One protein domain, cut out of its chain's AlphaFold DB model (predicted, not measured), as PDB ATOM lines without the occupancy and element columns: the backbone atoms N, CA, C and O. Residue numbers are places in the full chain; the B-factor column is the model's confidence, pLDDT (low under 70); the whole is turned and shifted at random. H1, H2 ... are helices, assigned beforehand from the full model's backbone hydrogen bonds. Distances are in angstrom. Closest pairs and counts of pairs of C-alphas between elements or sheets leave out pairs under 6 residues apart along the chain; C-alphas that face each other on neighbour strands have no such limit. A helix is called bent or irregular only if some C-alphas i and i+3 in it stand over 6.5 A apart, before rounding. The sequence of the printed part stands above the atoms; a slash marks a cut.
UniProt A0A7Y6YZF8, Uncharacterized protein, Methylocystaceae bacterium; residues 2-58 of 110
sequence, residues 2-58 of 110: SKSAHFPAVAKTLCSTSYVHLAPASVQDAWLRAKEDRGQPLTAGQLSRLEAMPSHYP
ATOM      1  N   SER A   2     119.358 117.418 115.364       40.31
ATOM      2  CA  SER A   2     118.068 117.581 116.039       40.31
ATOM      3  C   SER A   2     118.227 118.432 117.297       40.31
ATOM      4  O   SER A   2     118.985 118.065 118.191       40.31
ATOM      5  N   LYS A   3     117.489 119.549 117.367       50.03
ATOM      6  CA  LYS A   3     117.422 120.470 118.522       50.03
ATOM      7  C   LYS A   3     117.200 119.749 119.866       50.03
ATOM      8  O   LYS A   3     117.609 120.239 120.911       50.03
ATOM      9  N   SER A   4     116.607 118.557 119.831       49.94
ATOM     10  CA  SER A   4     116.183 117.772 120.992       49.94
ATOM     11  C   SER A   4     117.316 117.236 121.878       49.94
ATOM     12  O   SER A   4     117.106 117.098 123.074       49.94
ATOM     13  N   ALA A   5     118.509 116.956 121.337       51.44
ATOM     14  CA  ALA A   5     119.638 116.459 122.142       51.44
ATOM     15  C   ALA A   5     120.446 117.586 122.814       51.44
ATOM     16  O   ALA A   5     121.229 117.333 123.724       51.44
ATOM     17  N   HIS A   6     120.258 118.836 122.376       59.28
ATOM     18  CA  HIS A   6     121.001 119.995 122.877       59.28
ATOM     19  C   HIS A   6     120.383 120.566 124.161       59.28
ATOM     20  O   HIS A   6     121.095 120.954 125.083       59.28
ATOM     21  N   PHE A   7     119.051 120.544 124.253       61.09
ATOM     22  CA  PHE A   7     118.312 121.072 125.398       61.09
ATOM     23  C   PHE A   7     118.631 120.376 126.740       61.09
ATOM     24  O   PHE A   7     118.845 121.096 127.712       61.09
ATOM     25  N   PRO A   8     118.737 119.033 126.836       63.31
ATOM     26  CA  PRO A   8     119.056 118.362 128.099       63.31
ATOM     27  C   PRO A   8     120.448 118.715 128.634       63.31
ATOM     28  O   PRO A   8     120.614 118.908 129.834       63.31
ATOM     29  N   ALA A   9     121.439 118.847 127.746       64.12
ATOM     30  CA  ALA A   9     122.798 119.228 128.123       64.12
ATOM     31  C   ALA A   9     122.850 120.675 128.639       64.12
ATOM     32  O   ALA A   9     123.408 120.931 129.701       64.12
ATOM     33  N   VAL A  10     122.191 121.602 127.936       67.62
ATOM     34  CA  VAL A  10     122.075 123.008 128.354       67.62
ATOM     35  C   VAL A  10     121.307 123.131 129.673       67.62
ATOM     36  O   VAL A  10     121.732 123.866 130.561       67.62
ATOM     37  N   ALA A  11     120.219 122.379 129.850       69.56
ATOM     38  CA  ALA A  11     119.451 122.358 131.094       69.56
ATOM     39  C   ALA A  11     120.279 121.823 132.274       69.56
ATOM     40  O   ALA A  11     120.248 122.423 133.346       69.56
ATOM     41  N   LYS A  12     121.074 120.758 132.076       74.62
ATOM     42  CA  LYS A  12     121.992 120.243 133.107       74.62
ATOM     43  C   LYS A  12     122.999 121.318 133.529       74.62
ATOM     44  O   LYS A  12     123.175 121.538 134.722       74.62
ATOM     45  N   THR A  13     123.608 122.028 132.576       73.56
ATOM     46  CA  THR A  13     124.563 123.108 132.878       73.56
ATOM     47  C   THR A  13     123.907 124.285 133.609       73.56
ATOM     48  O   THR A  13     124.500 124.821 134.538       73.56
ATOM     49  N   LEU A  14     122.690 124.683 133.223       76.19
ATOM     50  CA  LEU A  14     121.997 125.840 133.808       76.19
ATOM     51  C   LEU A  14     121.392 125.572 135.190       76.19
ATOM     52  O   LEU A  14     121.300 126.490 136.001       76.19
ATOM     53  N   CYS A  15     120.939 124.344 135.445       77.06
ATOM     54  CA  CYS A  15     120.197 123.998 136.659       77.06
ATOM     55  C   CYS A  15     121.045 123.291 137.721       77.06
ATOM     56  O   CYS A  15     120.545 123.012 138.807       77.06
ATOM     57  N   SER A  16     122.307 122.987 137.433       77.00
ATOM     58  CA  SER A  16     123.196 122.335 138.389       77.00
ATOM     59  C   SER A  16     123.960 123.366 139.210       77.00
ATOM     60  O   SER A  16     124.801 124.101 138.688       77.00
ATOM     61  N   THR A  17     123.745 123.345 140.521       73.50
ATOM     62  CA  THR A  17     124.454 124.179 141.501       73.50
ATOM     63  C   THR A  17     125.973 124.025 141.408       73.50
ATOM     64  O   THR A  17     126.683 125.028 141.423       73.50
ATOM     65  N   SER A  18     126.483 122.807 141.195       75.50
ATOM     66  CA  SER A  18     127.926 122.564 141.034       75.50
ATOM     67  C   SER A  18     128.548 123.360 139.878       75.50
ATOM     68  O   SER A  18     129.596 123.977 140.055       75.50
ATOM     69  N   TYR A  19     127.888 123.437 138.715       69.75
ATOM     70  CA  TYR A  19     128.401 124.194 137.564       69.75
ATOM     71  C   TYR A  19     128.378 125.706 137.798       69.75
ATOM     72  O   TYR A  19     129.297 126.400 137.369       69.75
ATOM     73  N   VAL A  20     127.375 126.217 138.518       73.81
ATOM     74  CA  VAL A  20     127.286 127.642 138.874       73.81
ATOM     75  C   VAL A  20     128.460 128.066 139.759       73.81
ATOM     76  O   VAL A  20     128.963 129.176 139.611       73.81
ATOM     77  N   HIS A  21     128.931 127.190 140.647       73.31
ATOM     78  CA  HIS A  21     130.043 127.504 141.546       73.31
ATOM     79  C   HIS A  21     131.421 127.244 140.925       73.31
ATOM     80  O   HIS A  21     132.332 128.050 141.109       73.31
ATOM     81  N   LEU A  22     131.579 126.146 140.181       75.75
ATOM     82  CA  LEU A  22     132.878 125.720 139.652       75.75
ATOM     83  C   LEU A  22     133.225 126.365 138.305       75.75
ATOM     84  O   LEU A  22     134.393 126.650 138.041       75.75
ATOM     85  N   ALA A  23     132.224 126.595 137.453       75.69
ATOM     86  CA  ALA A  23     132.405 127.068 136.084       75.69
ATOM     87  C   ALA A  23     131.338 128.108 135.685       75.69
ATOM     88  O   ALA A  23     130.625 127.932 134.691       75.69
ATOM     89  N   PRO A  24     131.223 129.228 136.423       77.31
ATOM     90  CA  PRO A  24     130.164 130.210 136.193       77.31
ATOM     91  C   PRO A  24     130.214 130.862 134.800       77.31
ATOM     92  O   PRO A  24     129.170 131.172 134.226       77.31
ATOM     93  N   ALA A  25     131.404 130.999 134.206       78.69
ATOM     94  CA  ALA A  25     131.554 131.456 132.824       78.69
ATOM     95  C   ALA A  25     130.893 130.487 131.823       78.69
ATOM     96  O   ALA A  25     130.181 130.912 130.917       78.69
ATOM     97  N   SER A  26     131.051 129.176 132.026       78.88
ATOM     98  CA  SER A  26     130.422 128.152 131.183       78.88
ATOM     99  C   SER A  26     128.899 128.140 131.327       78.88
ATOM    100  O   SER A  26     128.191 127.910 130.346       78.88
ATOM    101  N   VAL A  27     128.381 128.430 132.527       80.75
ATOM    102  CA  VAL A  27     126.938 128.609 132.762       80.75
ATOM    103  C   VAL A  27     126.412 129.842 132.030       80.75
ATOM    104  O   VAL A  27     125.375 129.767 131.369       80.75
ATOM    105  N   GLN A  28     127.136 130.961 132.089       83.56
ATOM    106  CA  GLN A  28     126.781 132.169 131.348       83.56
ATOM    107  C   GLN A  28     126.746 131.921 129.832       83.56
ATOM    108  O   GLN A  28     125.771 132.292 129.177       83.56
ATOM    109  N   ASP A  29     127.745 131.238 129.277       82.62
ATOM    110  CA  ASP A  29     127.779 130.884 127.854       82.62
ATOM    111  C   ASP A  29     126.614 129.969 127.455       82.62
ATOM    112  O   ASP A  29     125.992 130.158 126.405       82.62
ATOM    113  N   ALA A  30     126.285 128.983 128.296       81.81
ATOM    114  CA  ALA A  30     125.138 128.109 128.076       81.81
ATOM    115  C   ALA A  30     123.819 128.899 128.062       81.81
ATOM    116  O   ALA A  30     122.949 128.637 127.229       81.81
ATOM    117  N   TRP A  31     123.684 129.903 128.933       85.38
ATOM    118  CA  TRP A  31     122.505 130.768 128.980       85.38
ATOM    119  C   TRP A  31     122.379 131.652 127.735       85.38
ATOM    120  O   TRP A  31     121.283 131.793 127.187       85.38
ATOM    121  N   LEU A  32     123.491 132.208 127.249       85.31
ATOM    122  CA  LEU A  32     123.512 133.003 126.020       85.31
ATOM    123  C   LEU A  32     123.096 132.173 124.803       85.31
ATOM    124  O   LEU A  32     122.220 132.592 124.048       85.31
ATOM    125  N   ARG A  33     123.624 130.952 124.669       81.62
ATOM    126  CA  ARG A  33     123.215 130.020 123.606       81.62
ATOM    127  C   ARG A  33     121.739 129.641 123.707       81.62
ATOM    128  O   ARG A  33     121.034 129.633 122.702       81.62
ATOM    129  N   ALA A  34     121.237 129.393 124.919       82.12
ATOM    130  CA  ALA A  34     119.821 129.094 125.133       82.12
ATOM    131  C   ALA A  34     118.906 130.251 124.691       82.12
ATOM    132  O   ALA A  34     117.818 130.018 124.156       82.12
ATOM    133  N   LYS A  35     119.339 131.500 124.898       84.44
ATOM    134  CA  LYS A  35     118.634 132.693 124.414       84.44
ATOM    135  C   LYS A  35     118.626 132.793 122.891       84.44
ATOM    136  O   LYS A  35     117.569 133.052 122.311       84.44
ATOM    137  N   GLU A  36     119.763 132.547 122.246       84.06
ATOM    138  CA  GLU A  36     119.864 132.501 120.782       84.06
ATOM    139  C   GLU A  36     118.930 131.438 120.188       84.06
ATOM    140  O   GLU A  36     118.152 131.737 119.281       84.06
ATOM    141  N   ASP A  37     118.912 130.233 120.764       80.62
ATOM    142  CA  ASP A  37     118.047 129.125 120.333       80.62
ATOM    143  C   ASP A  37     116.547 129.437 120.461       80.62
ATOM    144  O   ASP A  37     115.719 128.896 119.716       80.62
ATOM    145  N   ARG A  38     116.183 130.325 121.393       80.81
ATOM    146  CA  ARG A  38     114.818 130.840 121.589       80.81
ATOM    147  C   ARG A  38     114.489 132.044 120.700       80.81
ATOM    148  O   ARG A  38     113.391 132.583 120.814       80.81
ATOM    149  N   GLY A  39     115.395 132.446 119.810       84.88
ATOM    150  CA  GLY A  39     115.199 133.568 118.890       84.88
ATOM    151  C   GLY A  39     115.394 134.939 119.539       84.88
ATOM    152  O   GLY A  39     114.903 135.933 119.010       84.88
ATOM    153  N   GLN A  40     116.093 135.005 120.674       88.69
ATOM    154  CA  GLN A  40     116.415 136.249 121.378       88.69
ATOM    155  C   GLN A  40     117.939 136.434 121.501       88.69
ATOM    156  O   GLN A  40     118.459 136.473 122.620       88.69
ATOM    157  N   PRO A  41     118.677 136.513 120.376       86.88
ATOM    158  CA  PRO A  41     120.122 136.711 120.406       86.88
ATOM    159  C   PRO A  41     120.479 138.077 121.005       86.88
ATOM    160  O   PRO A  41     119.692 139.026 120.939       86.88
ATOM    161  N   LEU A  42     121.691 138.193 121.553       84.75
ATOM    162  CA  LEU A  42     122.227 139.499 121.928       84.75
ATOM    163  C   LEU A  42     122.441 140.358 120.679       84.75
ATOM    164  O   LEU A  42     122.919 139.886 119.647       84.75
ATOM    165  N   THR A  43     122.136 141.648 120.785       90.31
ATOM    166  CA  THR A  43     122.533 142.620 119.763       90.31
ATOM    167  C   THR A  43     124.027 142.923 119.871       90.31
ATOM    168  O   THR A  43     124.625 142.774 120.937       90.31
ATOM    169  N   ALA A  44     124.633 143.424 118.790       82.50
ATOM    170  CA  ALA A  44     126.053 143.787 118.783       82.50
ATOM    171  C   ALA A  44     126.424 144.752 119.927       82.50
ATOM    172  O   ALA A  44     127.418 144.548 120.614       82.50
ATOM    173  N   GLY A  45     125.577 145.750 120.210       88.25
ATOM    174  CA  GLY A  45     125.805 146.686 121.316       88.25
ATOM    175  C   GLY A  45     125.692 146.048 122.706       88.25
ATOM    176  O   GLY A  45     126.385 146.467 123.632       88.25
ATOM    177  N   GLN A  46     124.844 145.026 122.867       85.81
ATOM    178  CA  GLN A  46     124.755 144.267 124.118       85.81
ATOM    179  C   GLN A  46     125.981 143.374 124.315       85.81
ATOM    180  O   GLN A  46     126.493 143.302 125.429       85.81
ATOM    181  N   LEU A  47     126.472 142.745 123.242       84.06
ATOM    182  CA  LEU A  47     127.684 141.933 123.273       84.06
ATOM    183  C   LEU A  47     128.911 142.782 123.624       84.06
ATOM    184  O   LEU A  47     129.605 142.460 124.581       84.06
ATOM    185  N   SER A  48     129.119 143.917 122.950       81.75
ATOM    186  CA  SER A  48     130.254 144.803 123.250       81.75
ATOM    187  C   SER A  48     130.223 145.333 124.683       81.75
ATOM    188  O   SER A  48     131.267 145.491 125.310       81.75
ATOM    189  N   ARG A  49     129.030 145.591 125.239       87.06
ATOM    190  CA  ARG A  49     128.897 145.974 126.650       87.06
ATOM    191  C   ARG A  49     129.284 144.827 127.581       87.06
ATOM    192  O   ARG A  49     129.928 145.081 128.590       87.06
ATOM    193  N   LEU A  50     128.886 143.601 127.250       84.50
ATOM    194  CA  LEU A  50     129.202 142.412 128.035       84.50
ATOM    195  C   LEU A  50     130.706 142.103 128.019       84.50
ATOM    196  O   LEU A  50     131.266 141.793 129.062       84.50
ATOM    197  N   GLU A  51     131.363 142.244 126.867       81.94
ATOM    198  CA  GLU A  51     132.812 142.042 126.710       81.94
ATOM    199  C   GLU A  51     133.642 143.124 127.414       81.94
ATOM    200  O   GLU A  51     134.733 142.849 127.908       81.94
ATOM    201  N   ALA A  52     133.125 144.354 127.486       84.69
ATOM    202  CA  ALA A  52     133.768 145.453 128.201       84.69
ATOM    203  C   ALA A  52     133.603 145.365 129.728       84.69
ATOM    204  O   ALA A  52     134.287 146.086 130.458       84.69
ATOM    205  N   MET A  53     132.692 144.521 130.229       81.50
ATOM    206  CA  MET A  53     132.544 144.321 131.666       81.50
ATOM    207  C   MET A  53     133.719 143.493 132.198       81.50
ATOM    208  O   MET A  53     133.991 142.410 131.678       81.50
ATOM    209  N   PRO A  54     134.410 143.957 133.254       77.69
ATOM    210  CA  PRO A  54     135.445 143.156 133.888       77.69
ATOM    211  C   PRO A  54     134.831 141.851 134.400       77.69
ATOM    212  O   PRO A  54     133.801 141.860 135.075       77.69
ATOM    213  N   SER A  55     135.458 140.721 134.067       70.38
ATOM    214  CA  SER A  55     134.997 139.419 134.545       70.38
ATOM    215  C   SER A  55     135.030 139.395 136.071       70.38
ATOM    216  O   SER A  55     136.084 139.560 136.683       70.38
ATOM    217  N   HIS A  56     133.870 139.172 136.681       71.38
ATOM    218  CA  HIS A  56     133.746 138.966 138.123       71.38
ATOM    219  C   HIS A  56     133.955 137.502 138.520       71.38
ATOM    220  O   HIS A  56     133.939 137.177 139.707       71.38
ATOM    221  N   TYR A  57     134.143 136.611 137.543       68.88
ATOM    222  CA  TYR A  57     134.390 135.208 137.820       68.88
ATOM    223  C   TYR A  57     135.862 134.962 138.122       68.88
ATOM    224  O   TYR A  57     136.734 135.509 137.438       68.88
ATOM    225  N   PRO A  58     136.156 134.111 139.118       63.12
ATOM    226  CA  PRO A  58     137.524 133.719 139.387       63.12
ATOM    227  C   PRO A  58     138.099 133.038 138.138       63.12
ATOM    228  O   PRO A  58     137.498 132.126 137.577       63.12
TER     229      PRO A  58
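This is residues 2 to 58 of the 110 residues of an uncharacterized protein of Methylocystaceae bacterium (UniProt A0A7Y6YZF8). Three helices, H1, H3 and H4, make a flat row in which each runs roughly back along the one before, with the short H2 across one end of H1 and H3 and an open gap between H3 and H4. H1 meets H3 near H2 and diverges from it toward the other end, while H4 is held off beyond H3 by the link of residues 38 to 43, and residues 43 to 49 stick out freely. The printed part has 57 residues and is all helix, with H1, H2, H3 and H4 in that order along the chain and no named strand. It is only just loose, close to compact, with a radius of gyration of the C-alphas of 12.6 A and spans of 33 by 28 by 12 A.

H1 is residues 3 to 15, 18.7 A from first to last C-alpha, and begins with C-alpha 3 at (117.422, 120.470, 118.522). It is neither bent nor irregular, but only just: C-alphas 5 and 8 are 6.3 A apart. H2 is residues 17 to 22, 8.8 A long. H3 is residues 24 to 37, 20.0 A long, with C-alpha 24 at (130.164, 130.210, 136.193). H4 is residues 44 to 52, 12.3 A long, and ends with C-alpha 52 at (133.768, 145.453, 128.201).

H1 touches H2 only at the corner, with residues 13 to 14 alone, and only just, with 3 pairs of C-alphas within 8 A. The closest C-alphas of the two, those of Thr 13 and Tyr 19, are 6.2 A apart, and the lines are about perpendicular at 77 degrees. H1 touches H3 with residues 10 to 14 alone, and the closest C-alphas, those of Leu 14 and Val 27, are 5.8 A apart. These two run opposite ways at a steep tilt of 35.2 degrees, only just past shallow. H2 touches H3 only at the corner, and only just, with 3 pairs of C-alphas within 8 A; the C-alphas of Val 20 and Val 27 are the closest at 6.2 A. H2 and H3 run opposite ways at a steep tilt of 59 degrees. H4 is apart from H1, H2 and H3. In H2, H3 and H4 every O i to N i+4 pair is within hydrogen-bond range; in H1, 6 of 9 are.

The C-alphas of Ser 2 and Pro 54 are the two farthest apart, at 35.7 A. The printed part has no cut. The links H1 to H2 and H2 to H3 are tight, and the link H3 to H4, with 6 residues, is short. The mean pLDDT of the printed part is 76.0; residues 2 to 11, residue 19 and residues 57 to 58 are under 70.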